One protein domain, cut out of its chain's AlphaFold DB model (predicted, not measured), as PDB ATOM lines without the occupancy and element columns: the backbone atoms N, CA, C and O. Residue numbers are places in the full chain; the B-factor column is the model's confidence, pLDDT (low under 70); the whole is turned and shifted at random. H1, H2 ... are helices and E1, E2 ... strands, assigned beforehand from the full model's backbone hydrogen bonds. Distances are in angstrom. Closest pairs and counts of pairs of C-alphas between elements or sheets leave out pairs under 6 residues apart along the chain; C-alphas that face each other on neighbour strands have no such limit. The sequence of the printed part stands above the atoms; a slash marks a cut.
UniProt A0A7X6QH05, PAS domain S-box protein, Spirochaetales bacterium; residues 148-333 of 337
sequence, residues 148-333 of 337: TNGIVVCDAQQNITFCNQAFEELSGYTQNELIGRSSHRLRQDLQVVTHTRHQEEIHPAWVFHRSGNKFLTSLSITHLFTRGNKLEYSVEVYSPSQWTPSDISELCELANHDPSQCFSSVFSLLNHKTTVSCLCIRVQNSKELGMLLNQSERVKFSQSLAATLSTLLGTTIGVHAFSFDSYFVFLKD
ATOM      1  N   THR A 148     268.190  81.197 138.008       71.19
ATOM      2  CA  THR A 148     268.686  81.482 136.651       71.19
ATOM      3  C   THR A 148     268.875  80.247 135.775       71.19
ATOM      4  O   THR A 148     268.988  80.405 134.563       71.19
ATOM      5  N   ASN A 149     268.928  79.054 136.367       86.50
ATOM      6  CA  ASN A 149     269.106  77.790 135.661       86.50
ATOM      7  C   ASN A 149     267.753  77.162 135.324       86.50
ATOM      8  O   ASN A 149     266.754  77.403 136.002       86.50
ATOM      9  N   GLY A 150     267.709  76.319 134.295       89.19
ATOM     10  CA  GLY A 150     266.502  75.550 133.996       89.19
ATOM     11  C   GLY A 150     266.231  74.546 135.116       89.19
ATOM     12  O   GLY A 150     267.112  73.763 135.448       89.19
ATOM     13  N   ILE A 151     265.036  74.559 135.700       91.25
ATOM     14  CA  ILE A 151     264.631  73.608 136.742       91.25
ATOM     15  C   ILE A 151     263.405  72.850 136.263       91.25
ATOM     16  O   ILE A 151     262.418  73.460 135.845       91.25
ATOM     17  N   VAL A 152     263.457  71.529 136.392       92.25
ATOM     18  CA  VAL A 152     262.343  70.620 136.129       92.25
ATOM     19  C   VAL A 152     262.169  69.704 137.333       92.25
ATOM     20  O   VAL A 152     263.134  69.166 137.865       92.25
ATOM     21  N   VAL A 153     260.931  69.528 137.783       91.88
ATOM     22  CA  VAL A 153     260.574  68.534 138.795       91.88
ATOM     23  C   VAL A 153     259.740  67.465 138.116       91.88
ATOM     24  O   VAL A 153     258.773  67.780 137.421       91.88
ATOM     25  N   CYS A 154     260.111  66.209 138.334       92.94
ATOM     26  CA  CYS A 154     259.419  65.052 137.789       92.94
ATOM     27  C   CYS A 154     258.853  64.169 138.901       92.94
ATOM     28  O   CYS A 154     259.410  64.104 140.000       92.94
ATOM     29  N   ASP A 155     257.755  63.473 138.606       93.25
ATOM     30  CA  ASP A 155     257.237  62.387 139.436       93.25
ATOM     31  C   ASP A 155     258.127  61.129 139.360       93.25
ATOM     32  O   ASP A 155     259.120  61.057 138.629       93.25
ATOM     33  N   ALA A 156     257.754  60.093 140.111       90.75
ATOM     34  CA  ALA A 156     258.448  58.806 140.114       90.75
ATOM     35  C   ALA A 156     258.459  58.081 138.748       90.75
ATOM     36  O   ALA A 156     259.218  57.129 138.577       90.75
ATOM     37  N   GLN A 157     257.624  58.497 137.791       91.75
ATOM     38  CA  GLN A 157     257.561  57.985 136.420       91.75
ATOM     39  C   GLN A 157     258.304  58.891 135.421       91.75
ATOM     40  O   GLN A 157     258.204  58.667 134.215       91.75
ATOM     41  N   GLN A 158     259.071  59.877 135.902       91.44
ATOM     42  CA  GLN A 158     259.777  60.866 135.083       91.44
ATOM     43  C   GLN A 158     258.849  61.771 134.255       91.44
ATOM     44  O   GLN A 158     259.283  62.344 133.253       91.44
ATOM     45  N   ASN A 159     257.583  61.932 134.660       94.81
ATOM     46  CA  ASN A 159     256.699  62.933 134.070       94.81
ATOM     47  C   ASN A 159     256.867  64.269 134.781       94.81
ATOM     48  O   ASN A 159     256.884  64.334 136.010       94.81
ATOM     49  N   ILE A 160     256.938  65.342 134.002       95.06
ATOM     50  CA  ILE A 160     257.124  66.699 134.501       95.06
ATOM     51  C   ILE A 160     255.896  67.109 135.320       95.06
ATOM     52  O   ILE A 160     254.773  67.132 134.817       95.06
ATOM     53  N   THR A 161     256.113  67.465 136.581       92.69
ATOM     54  CA  THR A 161     255.100  68.027 137.486       92.69
ATOM     55  C   THR A 161     255.279  69.528 137.676       92.69
ATOM     56  O   THR A 161     254.318  70.227 137.995       92.69
ATOM     57  N   PHE A 162     256.484  70.045 137.429       92.69
ATOM     58  CA  PHE A 162     256.786  71.470 137.458       92.69
ATOM     59  C   PHE A 162     258.000  71.794 136.578       92.69
ATOM     60  O   PHE A 162     258.925  70.993 136.476       92.69
ATOM     61  N   CYS A 163     258.035  72.988 135.994       91.44
ATOM     62  CA  CYS A 163     259.259  73.574 135.463       91.44
ATOM     63  C   CYS A 163     259.252  75.086 135.696       91.44
ATOM     64  O   CYS A 163     258.186  75.695 135.788       91.44
ATOM     65  N   ASN A 164     260.431  75.691 135.815       91.00
ATOM     66  CA  ASN A 164     260.549  77.139 135.968       91.00
ATOM     67  C   ASN A 164     260.606  77.865 134.611       91.00
ATOM     68  O   ASN A 164     260.814  77.252 133.563       91.00
ATOM     69  N   GLN A 165     260.497  79.196 134.650       88.94
ATOM     70  CA  GLN A 165     260.575  80.050 133.460       88.94
ATOM     71  C   GLN A 165     261.894  79.874 132.685       88.94
ATOM     72  O   GLN A 165     261.895  79.875 131.459       88.94
ATOM     73  N   ALA A 166     263.025  79.674 133.369       88.44
ATOM     74  CA  ALA A 166     264.306  79.469 132.693       88.44
ATOM     75  C   ALA A 166     264.311  78.195 131.824       88.44
ATOM     76  O   ALA A 166     264.910  78.184 130.748       88.44
ATOM     77  N   PHE A 167     263.618  77.131 132.248       92.19
ATOM     78  CA  PHE A 167     263.458  75.925 131.436       92.19
ATOM     79  C   PHE A 167     262.447  76.110 130.295       92.19
ATOM     80  O   PHE A 167     262.648  75.567 129.204       92.19
ATOM     81  N   GLU A 168     261.390  76.901 130.506       91.75
ATOM     82  CA  GLU A 168     260.479  77.282 129.419       91.75
ATOM     83  C   GLU A 168     261.229  78.021 128.310       91.75
ATOM     84  O   GLU A 168     261.058  77.727 127.133       91.75
ATOM     85  N   GLU A 169     262.119  78.939 128.679       88.88
ATOM     86  CA  GLU A 169     262.946  79.675 127.728       88.88
ATOM     87  C   GLU A 169     263.976  78.762 127.050       88.88
ATOM     88  O   GLU A 169     264.140  78.828 125.834       88.88
ATOM     89  N   LEU A 170     264.623  77.864 127.803       88.81
ATOM     90  CA  LEU A 170     265.600  76.906 127.273       88.81
ATOM     91  C   LEU A 170     264.995  75.927 126.255       88.81
ATOM     92  O   LEU A 170     265.622  75.624 125.240       88.81
ATOM     93  N   SER A 171     263.793  75.416 126.526       92.12
ATOM     94  CA  SER A 171     263.105  74.427 125.683       92.12
ATOM     95  C   SER A 171     262.159  75.063 124.651       92.12
ATOM     96  O   SER A 171     261.827  74.460 123.629       92.12
ATOM     97  N   GLY A 172     261.736  76.302 124.888       90.44
ATOM     98  CA  GLY A 172     260.738  77.034 124.108       90.44
ATOM     99  C   GLY A 172     259.291  76.616 124.391       90.44
ATOM    100  O   GLY A 172     258.365  77.212 123.830       90.44
ATOM    101  N   TYR A 173     259.073  75.588 125.210       94.75
ATOM    102  CA  TYR A 173     257.745  75.107 125.578       94.75
ATOM    103  C   TYR A 173     257.300  75.738 126.891       94.75
ATOM    104  O   TYR A 173     258.080  75.856 127.829       94.75
ATOM    105  N   THR A 174     256.027  76.099 126.973       94.00
ATOM    106  CA  THR A 174     255.432  76.578 128.223       94.00
ATOM    107  C   THR A 174     255.241  75.424 129.203       94.00
ATOM    108  O   THR A 174     255.025  74.282 128.794       94.00
ATOM    109  N   GLN A 175     255.233  75.707 130.503       91.19
ATOM    110  CA  GLN A 175     255.002  74.721 131.552       91.19
ATOM    111  C   GLN A 175     253.726  73.925 131.288       91.19
ATOM    112  O   GLN A 175     253.744  72.700 131.352       91.19
ATOM    113  N   ASN A 176     252.646  74.600 130.887       94.19
ATOM    114  CA  ASN A 176     251.369  73.965 130.555       94.19
ATOM    115  C   ASN A 176     251.471  72.936 129.418       94.19
ATOM    116  O   ASN A 176     250.724  71.961 129.410       94.19
ATOM    117  N   GLU A 177     252.381  73.126 128.460       96.12
ATOM    118  CA  GLU A 177     252.637  72.149 127.394       96.12
ATOM    119  C   GLU A 177     253.479  70.962 127.882       96.12
ATOM    120  O   GLU A 177     253.422  69.885 127.280       96.12
ATOM    121  N   LEU A 178     254.272  71.163 128.937       94.56
ATOM    122  CA  LEU A 178     255.234  70.197 129.458       94.56
ATOM    123  C   LEU A 178     254.682  69.319 130.582       94.56
ATOM    124  O   LEU A 178     255.085  68.159 130.670       94.56
ATOM    125  N   ILE A 179     253.761  69.828 131.409       95.12
ATOM    126  CA  ILE A 179     253.179  69.062 132.518       95.12
ATOM    127  C   ILE A 179     252.608  67.725 132.015       95.12
ATOM    128  O   ILE A 179     251.877  67.660 131.026       95.12
ATOM    129  N   GLY A 180     252.957  66.641 132.710       92.94
ATOM    130  CA  GLY A 180     252.530  65.276 132.403       92.94
ATOM    131  C   GLY A 180     253.294  64.604 131.259       92.94
ATOM    132  O   GLY A 180     253.045  63.434 130.974       92.94
ATOM    133  N   ARG A 181     254.230  65.296 130.594       94.50
ATOM    134  CA  ARG A 181     255.121  64.687 129.598       94.50
ATOM    135  C   ARG A 181     256.396  64.185 130.258       94.50
ATOM    136  O   ARG A 181     256.869  64.768 131.224       94.50
ATOM    137  N   SER A 182     256.984  63.133 129.694       93.88
ATOM    138  CA  SER A 182     258.276  62.629 130.162       93.88
ATOM    139  C   SER A 182     259.416  63.611 129.858       93.88
ATOM    140  O   SER A 182     259.532  64.062 128.710       93.88
ATOM    141  N   SER A 183     260.278  63.896 130.843       91.94
ATOM    142  CA  SER A 183     261.449  64.778 130.671       91.94
ATOM    143  C   SER A 183     262.424  64.250 129.611       91.94
ATOM    144  O   SER A 183     262.947  65.023 128.808       91.94
ATOM    145  N   HIS A 184     262.562  62.926 129.491       90.19
ATOM    146  CA  HIS A 184     263.387  62.253 128.479       90.19
ATOM    147  C   HIS A 184     262.974  62.529 127.025       90.19
ATOM    148  O   HIS A 184     263.719  62.217 126.104       90.19
ATOM    149  N   ARG A 185     261.795  63.114 126.770       89.19
ATOM    150  CA  ARG A 185     261.406  63.539 125.411       89.19
ATOM    151  C   ARG A 185     262.011  64.879 125.005       89.19
ATOM    152  O   ARG A 185     262.051  65.186 123.817       89.19
ATOM    153  N   LEU A 186     262.407  65.687 125.982       89.31
ATOM    154  CA  LEU A 186     262.961  67.026 125.786       89.31
ATOM    155  C   LEU A 186     264.480  67.035 125.898       89.31
ATOM    156  O   LEU A 186     265.089  68.075 125.657       89.31
ATOM    157  N   ARG A 187     265.081  65.905 126.275       88.81
ATOM    158  CA  ARG A 187     266.516  65.798 126.468       88.81
ATOM    159  C   ARG A 187     267.093  64.493 125.973       88.81
ATOM    160  O   ARG A 187     266.387  63.499 125.835       88.81
ATOM    161  N   GLN A 188     268.400  64.500 125.789       84.62
ATOM    162  CA  GLN A 188     269.192  63.297 125.649       84.62
ATOM    163  C   GLN A 188     270.417  63.381 126.540       84.62
ATOM    164  O   GLN A 188     271.207  64.322 126.455       84.62
ATOM    165  N   ASP A 189     270.584  62.339 127.335       82.31
ATOM    166  CA  ASP A 189     271.671  62.234 128.289       82.31
ATOM    167  C   ASP A 189     272.855  61.582 127.596       82.31
ATOM    168  O   ASP A 189     272.712  60.537 126.956       82.31
ATOM    169  N   LEU A 190     274.029  62.187 127.732       72.81
ATOM    170  CA  LEU A 190     275.267  61.492 127.430       72.81
ATOM    171  C   LEU A 190     275.684  60.773 128.702       72.81
ATOM    172  O   LEU A 190     276.006  61.411 129.706       72.81
ATOM    173  N   GLN A 191     275.613  59.442 128.677       63.84
ATOM    174  CA  GLN A 191     276.067  58.644 129.806       63.84
ATOM    175  C   GLN A 191     277.569  58.855 129.980       63.84
ATOM    176  O   GLN A 191     278.366  58.464 129.129       63.84
ATOM    177  N   VAL A 192     277.947  59.467 131.096       55.59
ATOM    178  CA  VAL A 192     279.320  59.410 131.582       55.59
ATOM    179  C   VAL A 192     279.483  58.027 132.204       55.59
ATOM    180  O   VAL A 192     278.774  57.677 133.148       55.59
ATOM    181  N   VAL A 193     280.391  57.210 131.674       50.50
ATOM    182  CA  VAL A 193     280.803  55.986 132.368       50.50
ATOM    183  C   VAL A 193     281.617  56.407 133.590       50.50
ATOM    184  O   VAL A 193     282.829  56.570 133.507       50.50
ATOM    185  N   THR A 194     280.968  56.599 134.737       47.12
ATOM    186  CA  THR A 194     281.667  56.805 136.013       47.12
ATOM    187  C   THR A 194     281.228  55.789 137.051       47.12
ATOM    188  O   THR A 194     280.167  55.858 137.662       47.12
ATOM    189  N   HIS A 195     282.118  54.827 137.285       43.59
ATOM    190  CA  HIS A 195     282.118  53.925 138.430       43.59
ATOM    191  C   HIS A 195     282.395  54.675 139.749       43.59
ATOM    192  O   HIS A 195     283.385  54.384 140.409       43.59
ATOM    193  N   THR A 196     281.566  55.624 140.191       36.69
ATOM    194  CA  THR A 196     281.787  56.269 141.503       36.69
ATOM    195  C   THR A 196     280.485  56.667 142.178       36.69
ATOM    196  O   THR A 196     279.922  57.727 141.962       36.69
ATOM    197  N   ARG A 197     280.060  55.790 143.084       38.44
ATOM    198  CA  ARG A 197     278.783  55.734 143.806       38.44
ATOM    199  C   ARG A 197     278.382  56.957 144.661       38.44
ATOM    200  O   ARG A 197     277.400  56.816 145.382       38.44
ATOM    201  N   HIS A 198     279.108  58.086 144.686       42.31
ATOM    202  CA  HIS A 198     278.966  59.055 145.795       42.31
ATOM    203  C   HIS A 198     279.274  60.556 145.574       42.31
ATOM    204  O   HIS A 198     279.462  61.254 146.569       42.31
ATOM    205  N   GLN A 199     279.254  61.122 144.367       42.34
ATOM    206  CA  GLN A 199     279.274  62.593 144.216       42.34
ATOM    207  C   GLN A 199     278.157  63.064 143.293       42.34
ATOM    208  O   GLN A 199     277.734  62.303 142.438       42.34
ATOM    209  N   GLU A 200     277.637  64.271 143.528       54.97
ATOM    210  CA  GLU A 200     276.610  64.917 142.702       54.97
ATOM    211  C   GLU A 200     277.051  64.891 141.231       54.97
ATOM    212  O   GLU A 200     277.923  65.650 140.811       54.97
ATOM    213  N   GLU A 201     276.499  63.947 140.468       69.38
ATOM    214  CA  GLU A 201     276.883  63.697 139.083       69.38
ATOM    215  C   GLU A 201     276.325  64.829 138.217       69.38
ATOM    216  O   GLU A 201     275.142  64.857 137.880       69.38
ATOM    217  N   ILE A 202     277.177  65.803 137.886       79.25
ATOM    218  CA  ILE A 202     276.914  66.735 136.792       79.25
ATOM    219  C   ILE A 202     277.340  66.032 135.507       79.25
ATOM    220  O   ILE A 202     278.518  65.722 135.336       79.25
ATOM    221  N   HIS A 203     276.402  65.809 134.594       83.31
ATOM    222  CA  HIS A 203     276.656  65.138 133.321       83.31
ATOM    223  C   HIS A 203     276.183  65.988 132.132       83.31
ATOM    224  O   HIS A 203     275.343  66.879 132.296       83.31
ATOM    225  N   PRO A 204     276.722  65.772 130.921       84.38
ATOM    226  CA  PRO A 204     276.268  66.499 129.750       84.38
ATOM    227  C   PRO A 204     274.885  66.007 129.310       84.38
ATOM    228  O   PRO A 204     274.635  64.803 129.193       84.38
ATOM    229  N   ALA A 205     273.988  66.947 129.025       87.19
ATOM    230  CA  ALA A 205     272.674  66.653 128.468       87.19
ATOM    231  C   ALA A 205     272.311  67.643 127.363       87.19
ATOM    232  O   ALA A 205     272.416  68.863 127.525       87.19
ATOM    233  N   TRP A 206     271.848  67.107 126.241       85.88
ATOM    234  CA  TRP A 206     271.244  67.886 125.171       85.88
ATOM    235  C   TRP A 206     269.812  68.226 125.531       85.88
ATOM    236  O   TRP A 206     269.042  67.314 125.796       85.88
ATOM    237  N   VAL A 207     269.432  69.498 125.468       89.00
ATOM    238  CA  VAL A 207     268.036  69.938 125.564       89.00
ATOM    239  C   VAL A 207     267.523  70.315 124.181       89.00
ATOM    240  O   VAL A 207     268.178  71.049 123.439       89.00
ATOM    241  N   PHE A 208     266.351  69.800 123.819       87.00
ATOM    242  CA  PHE A 208     265.718  70.012 122.524       87.00
ATOM    243  C   PHE A 208     264.761  71.196 122.584       87.00
ATOM    244  O   PHE A 208     263.720  71.153 123.243       87.00
ATOM    245  N   HIS A 209     265.104  72.252 121.855       87.00
ATOM    246  CA  HIS A 209     264.278  73.438 121.742       87.00
ATOM    247  C   HIS A 209     263.244  73.281 120.618       87.00
ATOM    248  O   HIS A 209     263.528  72.704 119.566       87.00
ATOM    249  N   ARG A 210     262.048  73.855 120.788       87.38
ATOM    250  CA  ARG A 210     260.946  73.761 119.806       87.38
ATOM    251  C   ARG A 210     261.280  74.257 118.396       87.38
ATOM    252  O   ARG A 210     260.610  73.876 117.446       87.38
ATOM    253  N   SER A 211     262.284  75.124 118.258       77.94
ATOM    254  CA  SER A 211     262.753  75.615 116.953       77.94
ATOM    255  C   SER A 211     263.553  74.573 116.165       77.94
ATOM    256  O   SER A 211     263.940  74.850 115.036       77.94
ATOM    257  N   GLY A 212     263.860  73.416 116.763       76.06
ATOM    258  CA  GLY A 212     264.783  72.417 116.220       76.06
ATOM    259  C   GLY A 212     266.230  72.591 116.694       76.06
ATOM    260  O   GLY A 212     267.054  71.704 116.469       76.06
ATOM    261  N   ASN A 213     266.540  73.692 117.387       74.75
ATOM    262  CA  ASN A 213     267.843  73.885 118.018       74.75
ATOM    263  C   ASN A 213     268.036  72.913 119.182       74.75
ATOM    264  O   ASN A 213     267.082  72.487 119.833       74.75
ATOM    265  N   LYS A 214     269.294  72.584 119.452       79.81
ATOM    266  CA  LYS A 214     269.696  71.723 120.559       79.81
ATOM    267  C   LYS A 214     270.688  72.509 121.390       79.81
ATOM    268  O   LYS A 214     271.464  73.265 120.827       79.81
ATOM    269  N   PHE A 215     270.629  72.382 122.702       82.12
ATOM    270  CA  PHE A 215     271.534  73.088 123.598       82.12
ATOM    271  C   PHE A 215     272.219  72.069 124.488       82.12
ATOM    272  O   PHE A 215     271.539  71.346 125.214       82.12
ATOM    273  N   LEU A 216     273.547  71.996 124.434       83.75
ATOM    274  CA  LEU A 216     274.288  71.239 125.426       83.75
ATOM    275  C   LEU A 216     274.214  71.994 126.748       83.75
ATOM    276  O   LEU A 216     274.440  73.206 126.810       83.75
ATOM    277  N   THR A 217     273.889  71.260 127.800       87.25
ATOM    278  CA  THR A 217     273.769  71.754 129.168       87.25
ATOM    279  C   THR A 217     274.511  70.833 130.118       87.25
ATOM    280  O   THR A 217     274.794  69.676 129.801       87.25
ATOM    281  N   SER A 218     274.819  71.367 131.289       87.50
ATOM    282  CA  SER A 218     275.274  70.585 132.427       87.50
ATOM    283  C   SER A 218     274.047  70.226 133.260       87.50
ATOM    284  O   SER A 218     273.382  71.113 133.799       87.50
ATOM    285  N   LEU A 219     273.726  68.939 133.334       89.06
ATOM    286  CA  LEU A 219     272.565  68.427 134.042       89.06
ATOM    287  C   LEU A 219     272.980  67.800 135.368       89.06
ATOM    288  O   LEU A 219     273.873  66.960 135.410       89.06
ATOM    289  N   SER A 220     272.301  68.201 136.436       87.25
ATOM    290  CA  SER A 220     272.347  67.550 137.742       87.25
ATOM    291  C   SER A 220     270.958  67.038 138.108       87.25
ATOM    292  O   SER A 220     269.966  67.749 137.929       87.25
ATOM    293  N   ILE A 221     270.876  65.811 138.625       86.69
ATOM    294  CA  ILE A 221     269.614  65.185 139.030       86.69
ATOM    295  C   ILE A 221     269.682  64.821 140.510       86.69
ATOM    296  O   ILE A 221     270.502  64.014 140.940       86.69
ATOM    297  N   THR A 222     268.773  65.388 141.298       85.06
ATOM    298  CA  THR A 222     268.594  65.045 142.711       85.06
ATOM    299  C   THR A 222     267.328  64.217 142.888       85.06
ATOM    300  O   THR A 222     266.223  64.677 142.603       85.06
ATOM    301  N   HIS A 223     267.466  62.998 143.406       85.38
ATOM    302  CA  HIS A 223     266.338  62.112 143.692       85.38
ATOM    303  C   HIS A 223     265.833  62.284 145.130       85.38
ATOM    304  O   HIS A 223     266.599  62.209 146.093       85.38
ATOM    305  N   LEU A 224     264.522  62.474 145.286       83.94
ATOM    306  CA  LEU A 224     263.837  62.566 146.572       83.94
ATOM    307  C   LEU A 224     263.062  61.273 146.826       83.94
ATOM    308  O   LEU A 224     262.158  60.906 146.073       83.94
ATOM    309  N   PHE A 225     263.419  60.581 147.905       82.75
ATOM    310  CA  PHE A 225     262.804  59.319 148.302       82.75
ATOM    311  C   PHE A 225     261.890  59.509 149.513       82.75
ATOM    312  O   PHE A 225     262.202  60.248 150.450       82.75
ATOM    313  N   THR A 226     260.783  58.774 149.522       80.69
ATOM    314  CA  THR A 226     259.933  58.601 150.705       80.69
ATOM    315  C   THR A 226     260.692  57.892 151.836       80.69
ATOM    316  O   THR A 226     261.715  57.240 151.618       80.69
ATOM    317  N   ARG A 227     260.134  57.898 153.058       79.81
ATOM    318  CA  ARG A 227     260.677  57.128 154.202       79.81
ATOM    319  C   ARG A 227     260.821  55.621 153.933       79.81
ATOM    320  O   ARG A 227     261.599  54.967 154.615       79.81
ATOM    321  N   GLY A 228     260.091  55.076 152.957       81.06
ATOM    322  CA  GLY A 228     260.170  53.674 152.534       81.06
ATOM    323  C   GLY A 228     261.190  53.398 151.423       81.06
ATOM    324  O   GLY A 228     261.096  52.356 150.785       81.06
ATOM    325  N   ASN A 229     262.110  54.329 151.141       80.56
ATOM    326  CA  ASN A 229     263.094  54.253 150.052       80.56
ATOM    327  C   ASN A 229     262.481  54.131 148.640       80.56
ATOM    328  O   ASN A 229     263.133  53.694 147.694       80.56
ATOM    329  N   LYS A 230     261.213  54.522 148.483       84.94
ATOM    330  CA  LYS A 230     260.548  54.618 147.181       84.94
ATOM    331  C   LYS A 230     260.759  56.019 146.620       84.94
ATOM    332  O   LYS A 230     260.492  56.981 147.342       84.94
ATOM    333  N   LEU A 231     261.216  56.119 145.369       83.50
ATOM    334  CA  LEU A 231     261.355  57.392 144.658       83.50
ATOM    335  C   LEU A 231     259.998  58.103 144.628       83.50
ATOM    336  O   LEU A 231     258.990  57.493 144.268       83.50
ATOM    337  N   GLU A 232     259.980  59.363 145.046       86.25
ATOM    338  CA  GLU A 232     258.782  60.201 145.084       86.25
ATOM    339  C   GLU A 232     258.834  61.254 143.978       86.25
ATOM    340  O   GLU A 232     257.916  61.345 143.167       86.25
ATOM    341  N   TYR A 233     259.955  61.978 143.914       87.62
ATOM    342  CA  TYR A 233     260.207  63.029 142.934       87.62
ATOM    343  C   TYR A 233     261.681  63.049 142.533       87.62
ATOM    344  O   TYR A 233     262.551  62.599 143.283       87.62
ATOM    345  N   SER A 234     261.981  63.636 141.380       89.38
ATOM    346  CA  SER A 234     263.337  64.055 141.021       89.38
ATOM    347  C   SER A 234     263.360  65.526 140.642       89.38
ATOM    348  O   SER A 234     262.430  66.021 140.011       89.38
ATOM    349  N   VAL A 235     264.426  66.217 141.033       90.19
ATOM    350  CA  VAL A 235     264.703  67.602 140.649       90.19
ATOM    351  C   VAL A 235     265.866  67.583 139.670       90.19
ATOM    352  O   VAL A 235     266.957  67.138 140.013       90.19
ATOM    353  N   GLU A 236     265.614  68.042 138.455       91.00
ATOM    354  CA  GLU A 236     266.584  68.181 137.376       91.00
ATOM    355  C   GLU A 236     266.974  69.661 137.254       91.00
ATOM    356  O   GLU A 236     266.107  70.533 137.140       91.00
ATOM    357  N   VAL A 237     268.276  69.949 137.276       90.31
ATOM    358  CA  VAL A 237     268.830  71.303 137.146       90.31
ATOM    359  C   VAL A 237     269.731  71.371 135.917       90.31
ATOM    360  O   VAL A 237     270.734  70.666 135.837       90.31
ATOM    361  N   TYR A 238     269.384  72.255 134.984       89.81
ATOM    362  CA  TYR A 238     270.055  72.494 133.708       89.81
ATOM    363  C   TYR A 238     270.825  73.807 133.766       89.81
ATOM    364  O   TYR A 238     270.244  74.890 133.627       89.81
ATOM    365  N   SER A 239     272.135  73.716 133.965       86.81
ATOM    366  CA  SER A 239     273.038  74.863 133.992       86.81
ATOM    367  C   SER A 239     273.771  75.039 132.653       86.81
ATOM    368  O   SER A 239     273.778  74.125 131.814       86.81
ATOM    369  N   PRO A 240     274.375  76.219 132.400       84.31
ATOM    370  CA  PRO A 240     275.216  76.424 131.227       84.31
ATOM    371  C   PRO A 240     276.265  75.317 131.080       84.31
ATOM    372  O   PRO A 240     276.896  74.919 132.060       84.31
ATOM    373  N   SER A 241     276.448  74.819 129.854       83.94
ATOM    374  CA  SER A 241     277.431  73.764 129.597       83.94
ATOM    375  C   SER A 241     278.831  74.214 129.989       83.94
ATOM    376  O   SER A 241     279.317  75.239 129.511       83.94
ATOM    377  N   GLN A 242     279.488  73.393 130.801       81.44
ATOM    378  CA  GLN A 242     280.930  73.470 131.049       81.44
ATOM    379  C   GLN A 242     281.731  72.601 130.069       81.44
ATOM    380  O   GLN A 242     282.954  72.668 130.040       81.44
ATOM    381  N   TRP A 243     281.031  71.793 129.270       79.31
ATOM    382  CA  TRP A 243     281.600  70.803 128.367       79.31
ATOM    383  C   TRP A 243     281.935  71.420 127.012       79.31
ATOM    384  O   TRP A 243     281.125  72.143 126.415       79.31
ATOM    385  N   THR A 244     283.122  71.095 126.517       76.38
ATOM    386  CA  THR A 244     283.606  71.422 125.179       76.38
ATOM    387  C   THR A 244     283.355  70.264 124.208       76.38
ATOM    388  O   THR A 244     283.136  69.129 124.631       76.38
ATOM    389  N   PRO A 245     283.405  70.504 122.884       74.06
ATOM    390  CA  PRO A 245     283.319  69.419 121.908       74.06
ATOM    391  C   PRO A 245     284.361  68.311 122.108       74.06
ATOM    392  O   PRO A 245     284.051  67.146 121.879       74.06
ATOM    393  N   SER A 246     285.572  68.666 122.554       74.88
ATOM    394  CA  SER A 246     286.634  67.704 122.860       74.88
ATOM    395  C   SER A 246     286.263  66.811 124.043       74.88
ATOM    396  O   SER A 246     286.387  65.597 123.923       74.88
ATOM    397  N   ASP A 247     285.712  67.390 125.117       79.19
ATOM    398  CA  ASP A 247     285.261  66.622 126.289       79.19
ATOM    399  C   ASP A 247     284.155  65.632 125.904       79.19
ATOM    400  O   ASP A 247     284.156  64.483 126.335       79.19
ATOM    401  N   ILE A 248     283.217  66.053 125.048       76.38
ATOM    402  CA  ILE A 248     282.156  65.167 124.557       76.38
ATOM    403  C   ILE A 248     282.732  64.025 123.717       76.38
ATOM    404  O   ILE A 248     282.303  62.889 123.886       76.38
ATOM    405  N   SER A 249     283.706  64.294 122.842       73.56
ATOM    406  CA  SER A 249     284.360  63.242 122.053       73.56
ATOM    407  C   SER A 249     285.028  62.197 122.950       73.56
ATOM    408  O   SER A 249     284.817  61.002 122.751       73.56
ATOM    409  N   GLU A 250     285.770  62.642 123.965       76.75
ATOM    410  CA  GLU A 250     286.446  61.760 124.922       76.75
ATOM    411  C   GLU A 250     285.445  60.922 125.731       76.75
ATOM    412  O   GLU A 250     285.604  59.709 125.862       76.75
ATOM    413  N   LEU A 251     284.358  61.536 126.213       75.75
ATOM    414  CA  LEU A 251     283.295  60.825 126.930       75.75
ATOM    415  C   LEU A 251     282.652  59.718 126.086       75.75
ATOM    416  O   LEU A 251     282.313  58.658 126.611       75.75
ATOM    417  N   CYS A 252     282.500  59.942 124.785       72.06
ATOM    418  CA  CYS A 252     281.930  58.958 123.869       72.06
ATOM    419  C   CYS A 252     282.859  57.773 123.633       72.06
ATOM    420  O   CYS A 252     282.409  56.627 123.686       72.06
ATOM    421  N   GLU A 253     284.153  58.043 123.456       72.81
ATOM    422  CA  GLU A 253     285.176  57.001 123.367       72.81
ATOM    423  C   GLU A 253     285.222  56.160 124.651       72.81
ATOM    424  O   GLU A 253     285.220  54.930 124.585       72.81
ATOM    425  N   LEU A 254     285.170  56.801 125.826       72.69
ATOM    426  CA  LEU A 254     285.123  56.122 127.129       72.69
ATOM    427  C   LEU A 254     283.866  55.267 127.314       72.69
ATOM    428  O   LEU A 254     283.919  54.210 127.944       72.69
ATOM    429  N   ALA A 255     282.740  55.694 126.745       67.50
ATOM    430  CA  ALA A 255     281.502  54.927 126.732       67.50
ATOM    431  C   ALA A 255     281.497  53.782 125.704       67.50
ATOM    432  O   ALA A 255     280.488  53.093 125.554       67.50
ATOM    433  N   ASN A 256     282.622  53.550 125.015       69.94
ATOM    434  CA  ASN A 256     282.771  52.559 123.951       69.94
ATOM    435  C   ASN A 256     281.733  52.749 122.825       69.94
ATOM    436  O   ASN A 256     281.325  51.795 122.155       69.94
ATOM    437  N   HIS A 257     281.287  53.994 122.648       67.12
ATOM    438  CA  HIS A 257     280.420  54.427 121.568       67.12
ATOM    439  C   HIS A 257     281.273  55.061 120.474       67.12
ATOM    440  O   HIS A 257     282.224  55.792 120.746       67.12
ATOM    441  N   ASP A 258     280.917  54.811 119.214       64.06
ATOM    442  CA  ASP A 258     281.502  55.578 118.116       64.06
ATOM    443  C   ASP A 258     281.146  57.065 118.326       64.06
ATOM    444  O   ASP A 258     279.971  57.358 118.580       64.06
ATOM    445  N   PRO A 259     282.099  58.012 118.228       62.56
ATOM    446  CA  PRO A 259     281.819  59.434 118.416       62.56
ATOM    447  C   PRO A 259     280.631  59.918 117.575       62.56
ATOM    448  O   PRO A 259     279.808  60.701 118.052       62.56
ATOM    449  N   SER A 260     280.454  59.383 116.361       61.69
ATOM    450  CA  SER A 260     279.307  59.699 115.510       61.69
ATOM    451  C   SER A 260     277.965  59.366 116.161       61.69
ATOM    452  O   SER A 260     277.006  60.086 115.911       61.69
ATOM    453  N   GLN A 261     277.868  58.359 117.037       63.69
ATOM    454  CA  GLN A 261     276.630  58.005 117.743       63.69
ATOM    455  C   GLN A 261     276.220  59.077 118.748       63.69
ATOM    456  O   GLN A 261     275.043  59.440 118.803       63.69
ATOM    457  N   CYS A 262     277.173  59.649 119.482       64.31
ATOM    458  CA  CYS A 262     276.904  60.739 120.419       64.31
ATOM    459  C   CYS A 262     276.427  62.016 119.736       64.31
ATOM    460  O   CYS A 262     275.639  62.779 120.295       64.31
ATOM    461  N   PHE A 263     276.893  62.235 118.511       65.00
ATOM    462  CA  PHE A 263     276.472  63.356 117.692       65.00
ATOM    463  C   PHE A 263     275.321  62.997 116.733       65.00
ATOM    464  O   PHE A 263     274.739  63.899 116.145       65.00
ATOM    465  N   SER A 264     274.940  61.722 116.580       58.91
ATOM    466  CA  SER A 264     273.972  61.252 115.564       58.91
ATOM    467  C   SER A 264     272.566  61.795 115.790       58.91
ATOM    468  O   SER A 264     271.863  62.195 114.863       58.91
ATOM    469  N   SER A 265     272.167  61.855 117.052       58.78
ATOM    470  CA  SER A 265     270.922  62.457 117.499       58.78
ATOM    471  C   SER A 265     270.938  63.972 117.346       58.78
ATOM    472  O   SER A 265     269.883  64.559 117.127       58.78
ATOM    473  N   VAL A 266     272.112  64.611 117.432       58.53
ATOM    474  CA  VAL A 266     272.315  66.054 117.248       58.53
ATOM    475  C   VAL A 266     272.270  66.401 115.762       58.53
ATOM    476  O   VAL A 266     271.543  67.312 115.367       58.53
ATOM    477  N   PHE A 267     272.933  65.599 114.940       64.06
ATOM    478  CA  PHE A 267     273.069  65.768 113.505       64.06
ATOM    479  C   PHE A 267     272.411  64.600 112.773       64.06
ATOM    480  O   PHE A 267     273.065  63.823 112.081       64.06
ATOM    481  N   SER A 268     271.083  64.512 112.856       56.88
ATOM    482  CA  SER A 268     270.316  63.530 112.075       56.88
ATOM    483  C   SER A 268     270.573  63.645 110.564       56.88
ATOM    484  O   SER A 268     270.336  62.699 109.822       56.88
ATOM    485  N   LEU A 269     271.076  64.798 110.112       53.25
ATOM    486  CA  LEU A 269     271.482  65.082 108.736       53.25
ATOM    487  C   LEU A 269     272.804  64.399 108.329       53.25
ATOM    488  O   LEU A 269     272.973  64.110 107.148       53.25
ATOM    489  N   LEU A 270     273.701  64.070 109.275       54.78
ATOM    490  CA  LEU A 270     274.942  63.315 109.006       54.78
ATOM    491  C   LEU A 270     274.690  61.834 108.686       54.78
ATOM    492  O   LEU A 270     275.589  61.148 108.212       54.78
ATOM    493  N   ASN A 271     273.474  61.333 108.915       52.34
ATOM    494  CA  ASN A 271     273.100  59.959 108.569       52.34
ATOM    495  C   ASN A 271     272.978  59.730 107.051       52.34
ATOM    496  O   ASN A 271     272.845  58.592 106.598       52.34
ATOM    497  N   HIS A 272     272.999  60.795 106.248       54.56
ATOM    498  CA  HIS A 272     273.041  60.694 104.795       54.56
ATOM    499  C   HIS A 272     274.499  60.672 104.318       54.56
ATOM    500  O   HIS A 272     275.338  61.374 104.870       54.56
ATOM    501  N   LYS A 273     274.807  59.888 103.270       58.97
ATOM    502  CA  LYS A 273     276.130  59.798 102.601       58.97
ATOM    503  C   LYS A 273     276.558  61.108 101.903       58.97
ATOM    504  O   LYS A 273     277.111  61.085 100.810       58.97
ATOM    505  N   THR A 274     276.223  62.255 102.469       62.09
ATOM    506  CA  THR A 274     276.573  63.581 101.981       62.09
ATOM    507  C   THR A 274     277.803  64.057 102.728       62.09
ATOM    508  O   THR A 274     277.775  64.153 103.955       62.09
ATOM    509  N   THR A 275     278.868  64.370 101.998       66.06
ATOM    510  CA  THR A 275     280.006  65.100 102.549       66.06
ATOM    511  C   THR A 275     279.538  66.489 102.974       66.06
ATOM    512  O   THR A 275     278.833  67.196 102.248       66.06
ATOM    513  N   VAL A 276     279.869  66.851 104.210       69.06
ATOM    514  CA  VAL A 276     279.578  68.167 104.768       69.06
ATOM    515  C   VAL A 276     280.849  68.717 105.392       69.06
ATOM    516  O   VAL A 276     281.572  68.006 106.090       69.06
ATOM    517  N   SER A 277     281.099  69.994 105.155       72.19
ATOM    518  CA  SER A 277     282.120  70.754 105.858       72.19
ATOM    519  C   SER A 277     281.528  71.276 107.168       72.19
ATOM    520  O   SER A 277     280.437  71.847 107.185       72.19
ATOM    521  N   CYS A 278     282.232  71.070 108.281       72.81
ATOM    522  CA  CYS A 278     281.811  71.537 109.601       72.81
ATOM    523  C   CYS A 278     282.716  72.680 110.066       72.81
ATOM    524  O   CYS A 278     283.931  72.516 110.168       72.81
ATOM    525  N   LEU A 279     282.119  73.831 110.370       75.56
ATOM    526  CA  LEU A 279     282.802  74.977 110.955       75.56
ATOM    527  C   LEU A 279     282.366  75.141 112.414       75.56
ATOM    528  O   LEU A 279     281.183  75.318 112.704       75.56
ATOM    529  N   CYS A 280     283.336  75.119 113.328       77.88
ATOM    530  CA  CYS A 280     283.124  75.443 114.734       77.88
ATOM    531  C   CYS A 280     283.407  76.929 114.969       77.88
ATOM    532  O   CYS A 280     284.534  77.387 114.785       77.88
ATOM    533  N   ILE A 281     282.391  77.682 115.387       80.75
ATOM    534  CA  ILE A 281     282.507  79.097 115.737       80.75
ATOM    535  C   ILE A 281     282.379  79.222 117.249       80.75
ATOM    536  O   ILE A 281     281.338  78.899 117.825       80.75
ATOM    537  N   ARG A 282     283.428  79.729 117.902       82.62
ATOM    538  CA  ARG A 282     283.382  80.088 119.320       82.62
ATOM    539  C   ARG A 282     283.177  81.588 119.457       82.62
ATOM    540  O   ARG A 282     283.956  82.368 118.919       82.62
ATOM    541  N   VAL A 283     282.141  81.983 120.186       81.81
ATOM    542  CA  VAL A 283     281.799  83.387 120.415       81.81
ATOM    543  C   VAL A 283     281.946  83.694 121.892       81.81
ATOM    544  O   VAL A 283     281.332  83.046 122.735       81.81
ATOM    545  N   GLN A 284     282.743  84.710 122.205       79.75
ATOM    546  CA  GLN A 284     282.789  85.271 123.546       79.75
ATOM    547  C   GLN A 284     281.715  86.355 123.647       79.75
ATOM    548  O   GLN A 284     281.804  87.385 122.981       79.75
ATOM    549  N   ASN A 285     280.678  86.097 124.441       75.25
ATOM    550  CA  ASN A 285     279.597  87.046 124.688       75.25
ATOM    551  C   ASN A 285     279.745  87.696 126.070       75.25
ATOM    552  O   ASN A 285     280.174  87.069 127.038       75.25
ATOM    553  N   SER A 286     279.385  88.973 126.155       78.25
ATOM    554  CA  SER A 286     279.319  89.715 127.411       78.25
ATOM    555  C   SER A 286     278.286  90.830 127.295       78.25
ATOM    556  O   SER A 286     278.237  91.504 126.267       78.25
ATOM    557  N   LYS A 287     277.488  91.041 128.342       76.56
ATOM    558  CA  LYS A 287     276.542  92.162 128.432       76.56
ATOM    559  C   LYS A 287     277.279  93.497 128.513       76.56
ATOM    560  O   LYS A 287     276.947  94.445 127.815       76.56
ATOM    561  N   GLU A 288     278.314  93.508 129.344       79.25
ATOM    562  CA  GLU A 288     279.286  94.577 129.557       79.25
ATOM    563  C   GLU A 288     280.658  93.923 129.766       79.25
ATOM    564  O   GLU A 288     280.736  92.712 129.985       79.25
ATOM    565  N   LEU A 289     281.747  94.692 129.717       72.06
ATOM    566  CA  LEU A 289     283.097  94.169 129.955       72.06
ATOM    567  C   LEU A 289     283.160  93.421 131.302       72.06
ATOM    568  O   LEU A 289     283.055  94.023 132.366       72.06
ATOM    569  N   GLY A 290     283.317  92.095 131.241       70.44
ATOM    570  CA  GLY A 290     283.369  91.213 132.415       70.44
ATOM    571  C   GLY A 290     282.015  90.711 132.939       70.44
ATOM    572  O   GLY A 290     282.006  89.875 133.840       70.44
ATOM    573  N   MET A 291     280.882  91.145 132.377       78.06
ATOM    574  CA  MET A 291     279.550  90.675 132.773       78.06
ATOM    575  C   MET A 291     279.008  89.652 131.769       78.06
ATOM    576  O   MET A 291     278.702  89.982 130.623       78.06
ATOM    577  N   LEU A 292     278.876  88.399 132.204       76.88
ATOM    578  CA  LEU A 292     278.329  87.317 131.387       76.88
ATOM    579  C   LEU A 292     276.813  87.459 131.193       76.88
ATOM    580  O   LEU A 292     276.106  87.940 132.077       76.88
ATOM    581  N   LEU A 293     276.317  86.989 130.046       79.88
ATOM    582  CA  LEU A 293     274.881  86.881 129.789       79.88
ATOM    583  C   LEU A 293     274.238  85.862 130.745       79.88
ATOM    584  O   LEU A 293     274.820  84.802 131.016       79.88
ATOM    585  N   ASN A 294     273.025  86.151 131.218       79.75
ATOM    586  CA  ASN A 294     272.212  85.161 131.931       79.75
ATOM    587  C   ASN A 294     271.651  84.102 130.957       79.75
ATOM    588  O   ASN A 294     271.773  84.237 129.739       79.75
ATOM    589  N   GLN A 295     271.032  83.033 131.464       78.25
ATOM    590  CA  GLN A 295     270.553  81.939 130.608       78.25
ATOM    591  C   GLN A 295     269.517  82.389 129.566       78.25
ATOM    592  O   GLN A 295     269.637  82.019 128.400       78.25
ATOM    593  N   SER A 296     268.559  83.238 129.952       80.81
ATOM    594  CA  SER A 296     267.559  83.814 129.038       80.81
ATOM    595  C   SER A 296     268.212  84.557 127.873       80.81
ATOM    596  O   SER A 296     267.903  84.340 126.698       80.81
ATOM    597  N   GLU A 297     269.155  85.439 128.206       85.31
ATOM    598  CA  GLU A 297     269.904  86.252 127.256       85.31
ATOM    599  C   GLU A 297     270.745  85.367 126.331       85.31
ATOM    600  O   GLU A 297     270.767  85.597 125.122       85.31
ATOM    601  N   ARG A 298     271.375  84.313 126.865       83.06
ATOM    602  CA  ARG A 298     272.155  83.348 126.079       83.06
ATOM    603  C   ARG A 298     271.301  82.563 125.094       83.06
ATOM    604  O   ARG A 298     271.715  82.412 123.947       83.06
ATOM    605  N   VAL A 299     270.120  82.093 125.499       79.94
ATOM    606  CA  VAL A 299     269.197  81.388 124.593       79.94
ATOM    607  C   VAL A 299     268.775  82.311 123.449       79.94
ATOM    608  O   VAL A 299     268.894  81.933 122.283       79.94
ATOM    609  N   LYS A 300     268.351  83.543 123.760       84.12
ATOM    610  CA  LYS A 300     267.940  84.537 122.752       84.12
ATOM    611  C   LYS A 300     269.081  84.898 121.803       84.12
ATOM    612  O   LYS A 300     268.888  84.902 120.588       84.12
ATOM    613  N   PHE A 301     270.271  85.162 122.344       85.94
ATOM    614  CA  PHE A 301     271.468  85.443 121.553       85.94
ATOM    615  C   PHE A 301     271.796  84.275 120.623       85.94
ATOM    616  O   PHE A 301     271.968  84.472 119.423       85.94
ATOM    617  N   SER A 302     271.812  83.057 121.163       81.62
ATOM    618  CA  SER A 302     272.142  81.846 120.420       81.62
ATOM    619  C   SER A 302     271.163  81.585 119.274       81.62
ATOM    620  O   SER A 302     271.583  81.312 118.151       81.62
ATOM    621  N   GLN A 303     269.861  81.764 119.513       79.56
ATOM    622  CA  GLN A 303     268.835  81.669 118.473       79.56
ATOM    623  C   GLN A 303     269.011  82.729 117.385       79.56
ATOM    624  O   GLN A 303     268.983  82.398 116.199       79.56
ATOM    625  N   SER A 304     269.214  83.991 117.776       85.19
ATOM    626  CA  SER A 304     269.410  85.090 116.827       85.19
ATOM    627  C   SER A 304     270.667  84.882 115.987       85.19
ATOM    628  O   SER A 304     270.638  85.091 114.773       85.19
ATOM    629  N   LEU A 305     271.764  84.442 116.607       83.81
ATOM    630  CA  LEU A 305     273.020  84.166 115.918       83.81
ATOM    631  C   LEU A 305     272.866  82.995 114.946       83.81
ATOM    632  O   LEU A 305     273.246  83.126 113.787       83.81
ATOM    633  N   ALA A 306     272.268  81.884 115.384       78.31
ATOM    634  CA  ALA A 306     272.036  80.720 114.532       78.31
ATOM    635  C   ALA A 306     271.159  81.069 113.317       78.31
ATOM    636  O   ALA A 306     271.509  80.724 112.189       78.31
ATOM    637  N   ALA A 307     270.072  81.822 113.520       79.12
ATOM    638  CA  ALA A 307     269.205  82.281 112.435       79.12
ATOM    639  C   ALA A 307     269.936  83.227 111.463       79.12
ATOM    640  O   ALA A 307     269.816  83.087 110.244       79.12
ATOM    641  N   THR A 308     270.737  84.156 111.995       84.00
ATOM    642  CA  THR A 308     271.529  85.095 111.185       84.00
ATOM    643  C   THR A 308     272.568  84.354 110.349       84.00
ATOM    644  O   THR A 308     272.648  84.570 109.143       84.00
ATOM    645  N   LEU A 309     273.323  83.434 110.959       79.19
ATOM    646  CA  LEU A 309     274.322  82.623 110.263       79.19
ATOM    647  C   LEU A 309     273.680  81.724 109.203       79.19
ATOM    648  O   LEU A 309     274.183  81.658 108.087       79.19
ATOM    649  N   SER A 310     272.548  81.086 109.514       75.25
ATOM    650  CA  SER A 310     271.814  80.261 108.547       75.25
ATOM    651  C   SER A 310     271.359  81.076 107.334       75.25
ATOM    652  O   SER A 310     271.453  80.590 106.209       75.25
ATOM    653  N   THR A 311     270.918  82.319 107.553       81.06
ATOM    654  CA  THR A 311     270.490  83.230 106.482       81.06
ATOM    655  C   THR A 311     271.674  83.699 105.637       81.06
ATOM    656  O   THR A 311     271.610  83.644 104.413       81.06
ATOM    657  N   LEU A 312     272.767  84.132 106.276       81.19
ATOM    658  CA  LEU A 312     273.959  84.646 105.590       81.19
ATOM    659  C   LEU A 312     274.663  83.583 104.747       81.19
ATOM    660  O   LEU A 312     275.169  83.886 103.672       81.19
ATOM    661  N   LEU A 313     274.712  82.347 105.242       74.88
ATOM    662  CA  LEU A 313     275.426  81.252 104.593       74.88
ATOM    663  C   LEU A 313     274.563  80.487 103.579       74.88
ATOM    664  O   LEU A 313     275.079  79.608 102.895       74.88
ATOM    665  N   GLY A 314     273.259  80.778 103.495       67.31
ATOM    666  CA  GLY A 314     272.342  80.105 102.571       67.31
ATOM    667  C   GLY A 314     272.277  78.585 102.760       67.31
ATOM    668  O   GLY A 314     271.992  77.859 101.807       67.31
ATOM    669  N   THR A 315     272.584  78.076 103.960       63.41
ATOM    670  CA  THR A 315     272.694  76.628 104.184       63.41
ATOM    671  C   THR A 315     271.314  75.999 104.325       63.41
ATOM    672  O   THR A 315     270.457  76.483 105.060       63.41
ATOM    673  N   THR A 316     271.099  74.868 103.654       56.25
ATOM    674  CA  THR A 316     269.885  74.055 103.829       56.25
ATOM    675  C   THR A 316     269.956  73.145 105.058       56.25
ATOM    676  O   THR A 316     268.940  72.599 105.473       56.25
ATOM    677  N   ILE A 317     271.159  72.942 105.609       57.53
ATOM    678  CA  ILE A 317     271.442  71.995 106.702       57.53
ATOM    679  C   ILE A 317     271.271  72.668 108.083       57.53
ATOM    680  O   ILE A 317     271.079  71.978 109.077       57.53
ATOM    681  N   GLY A 318     271.215  74.005 108.138       61.50
ATOM    682  CA  GLY A 318     270.986  74.771 109.365       61.50
ATOM    683  C   GLY A 318     272.253  75.007 110.197       61.50
ATOM    684  O   GLY A 318     273.309  74.418 109.963       61.50
ATOM    685  N   VAL A 319     272.156  75.924 111.163       63.06
ATOM    686  CA  VAL A 319     273.213  76.228 112.142       63.06
ATOM    687  C   VAL A 319     272.760  75.717 113.500       63.06
ATOM    688  O   VAL A 319     271.723  76.143 114.003       63.06
ATOM    689  N   HIS A 320     273.532  74.811 114.095       65.94
ATOM    690  CA  HIS A 320     273.197  74.209 115.378       65.94
ATOM    691  C   HIS A 320     274.050  74.834 116.483       65.94
ATOM    692  O   HIS A 320     275.281  74.812 116.438       65.94
ATOM    693  N   ALA A 321     273.393  75.394 117.496       64.81
ATOM    694  CA  ALA A 321     274.073  75.785 118.721       64.81
ATOM    695  C   ALA A 321     274.601  74.516 119.405       64.81
ATOM    696  O   ALA A 321     273.851  73.576 119.633       64.81
ATOM    697  N   PHE A 322     275.897  74.448 119.683       63.78
ATOM    698  CA  PHE A 322     276.445  73.348 120.473       63.78
ATOM    699  C   PHE A 322     276.275  73.664 121.950       63.78
ATOM    700  O   PHE A 322     275.697  72.901 122.705       63.78
ATOM    701  N   SER A 323     276.721  74.852 122.331       70.50
ATOM    702  CA  SER A 323     276.537  75.451 123.642       70.50
ATOM    703  C   SER A 323     276.133  76.913 123.452       70.50
ATOM    704  O   SER A 323     275.922  77.381 122.331       70.50
ATOM    705  N   PHE A 324     276.048  77.672 124.541       73.31
ATOM    706  CA  PHE A 324     275.822  79.113 124.438       73.31
ATOM    707  C   PHE A 324     276.994  79.873 123.795       73.31
ATOM    708  O   PHE A 324     276.791  80.962 123.253       73.31
ATOM    709  N   ASP A 325     278.190  79.281 123.798       75.44
ATOM    710  CA  ASP A 325     279.427  79.937 123.367       75.44
ATOM    711  C   ASP A 325     280.086  79.226 122.171       75.44
ATOM    712  O   ASP A 325     281.034  79.747 121.586       75.44
ATOM    713  N   SER A 326     279.607  78.042 121.784       75.00
ATOM    714  CA  SER A 326     280.122  77.250 120.661       75.00
ATOM    715  C   SER A 326     278.995  76.878 119.706       75.00
ATOM    716  O   SER A 326     277.954  76.375 120.122       75.00
ATOM    717  N   TYR A 327     279.212  77.112 118.418       76.19
ATOM    718  CA  TYR A 327     278.223  76.936 117.360       76.19
ATOM    719  C   TYR A 327     278.822  76.067 116.264       76.19
ATOM    720  O   TYR A 327     279.924  76.347 115.791       76.19
ATOM    721  N   PHE A 328     278.093  75.035 115.851       73.44
ATOM    722  CA  PHE A 328     278.465  74.210 114.713       73.44
ATOM    723  C   PHE A 328     277.631  74.598 113.501       73.44
ATOM    724  O   PHE A 328     276.398  74.539 113.503       73.44
ATOM    725  N   VAL A 329     278.327  75.003 112.451       70.81
ATOM    726  CA  VAL A 329     277.752  75.325 111.153       70.81
ATOM    727  C   VAL A 329     278.102  74.188 110.208       70.81
ATOM    728  O   VAL A 329     279.281  73.930 109.966       70.81
ATOM    729  N   PHE A 330     277.085  73.532 109.659       70.06
ATOM    730  CA  PHE A 330     277.273  72.514 108.632       70.06
ATOM    731  C   PHE A 330     276.983  73.120 107.268       70.06
ATOM    732  O   PHE A 330     275.888  73.612 106.992       70.06
ATOM    733  N   LEU A 331     277.994  73.077 106.414       66.62
ATOM    734  CA  LEU A 331     277.924  73.472 105.023       66.62
ATOM    735  C   LEU A 331     277.886  72.187 104.208       66.62
ATOM    736  O   LEU A 331     278.745  71.320 104.368       66.62
ATOM    737  N   LYS A 332     276.877  72.034 103.351       64.56
ATOM    738  CA  LYS A 332     276.929  70.972 102.347       64.56
ATOM    739  C   LYS A 332     278.115  71.283 101.443       64.56
ATOM    740  O   LYS A 332     278.227  72.435 101.026       64.56
ATOM    741  N   ASP A 333     278.954  70.295 101.140       61.16
ATOM    742  CA  ASP A 333     279.866  70.450 100.008       61.16
ATOM    743  C   ASP A 333     278.989  70.621  98.767       61.16
ATOM    744  O   ASP A 333     278.386  69.678  98.251       61.16
TER     745      ASP A 333
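What this domain is: This is residues 148 to 333 of the 337 residues of the protein "PAS domain S-box protein" of Spirochaetales bacterium (UniProt A0A7X6QH05). Two sheets lie one after the other along the longest axis: a large, strongly twisted sheet of six strands with H1 packed on it, and a small sheet of three strands with the long helix H6 over one face. H6 reaches from the small sheet to H1 and the large one, while the short helices H3, H4 and H5 form the path from E6 to E7. The printed part has 186 residues, in the order E1 E2 H1 H2 E3 E4 E5 E6 H3 H4 H5 E7 H6 E8 E9, of mixed class. Both sheets are antiparallel, in the orders E2 E1 E6 E5 E4 E3 and E7 E9 E8. The whole is compact, with a radius of gyration of the C-alphas of 17.4 A and spans of 58 by 39 by 34 A.

Where its parts are: E1, residues 150 to 155, begins at C-alpha (266.502, 75.550, 133.996). E2 is 160 to 163, H1 165 to 171, H2 175 to 178, E3 187 to 189 and E4 202 to 208, 18.4 A. E5, 214 to 225, is 31.2 A long and bends by 64 degrees at residue 217; E6, 231 to 240, measures 27.1 A. H3 is 245 to 254, H4 259 to 264, H5 268 to 271 and E7 276 to 282, 19.2 A. H6, 295 to 313, is 26.5 A long; E8 is 319 to 321. E9, 326 to 332, is 19.6 A long and ends at C-alpha (276.929, 70.972, 102.347).

How they stand to each other: E3 E4 E5 E6 form a meander, each strand the antiparallel neighbour of the one before; N 205 and O 217 are 2.9 A apart, N 235 and O 222 2.8 A. H1 is on this sheet at a height of 7.6 A and runs across the strands; H2 and H3 only graze it. H1 and H6 touch, H6 with residues 295 to 299 alone, at a shallow tilt of 27 degrees, the same way; the closest C-alphas, of Glu 169 and Ser 296, are 6.3 A apart. H6 is on the small sheet at a height of 7.3 A, in two layers, and runs along the strands. E7, H6 and E8 make a split strand-helix-strand unit, E9 between its strands, with a right-handed crossover; N 279 and O 329 are 2.9 A apart. H3 and H4 touch only at the corner. In H1, H3, H4 and H6 every O i to N i+4 pair is within hydrogen-bond range; H2 and H5 are too short for one.

The domain as a whole: The farthest C-alphas, of Arg 227 and Asp 333, are 59.0 A apart. The printed part has no cut. The links E3 to E4 and E7 to H6 are long. Mean pLDDT of the printed part is 77.6; residues 191 to 201, 255 to 276, 314 to 322 and 331 to 333 are under 70.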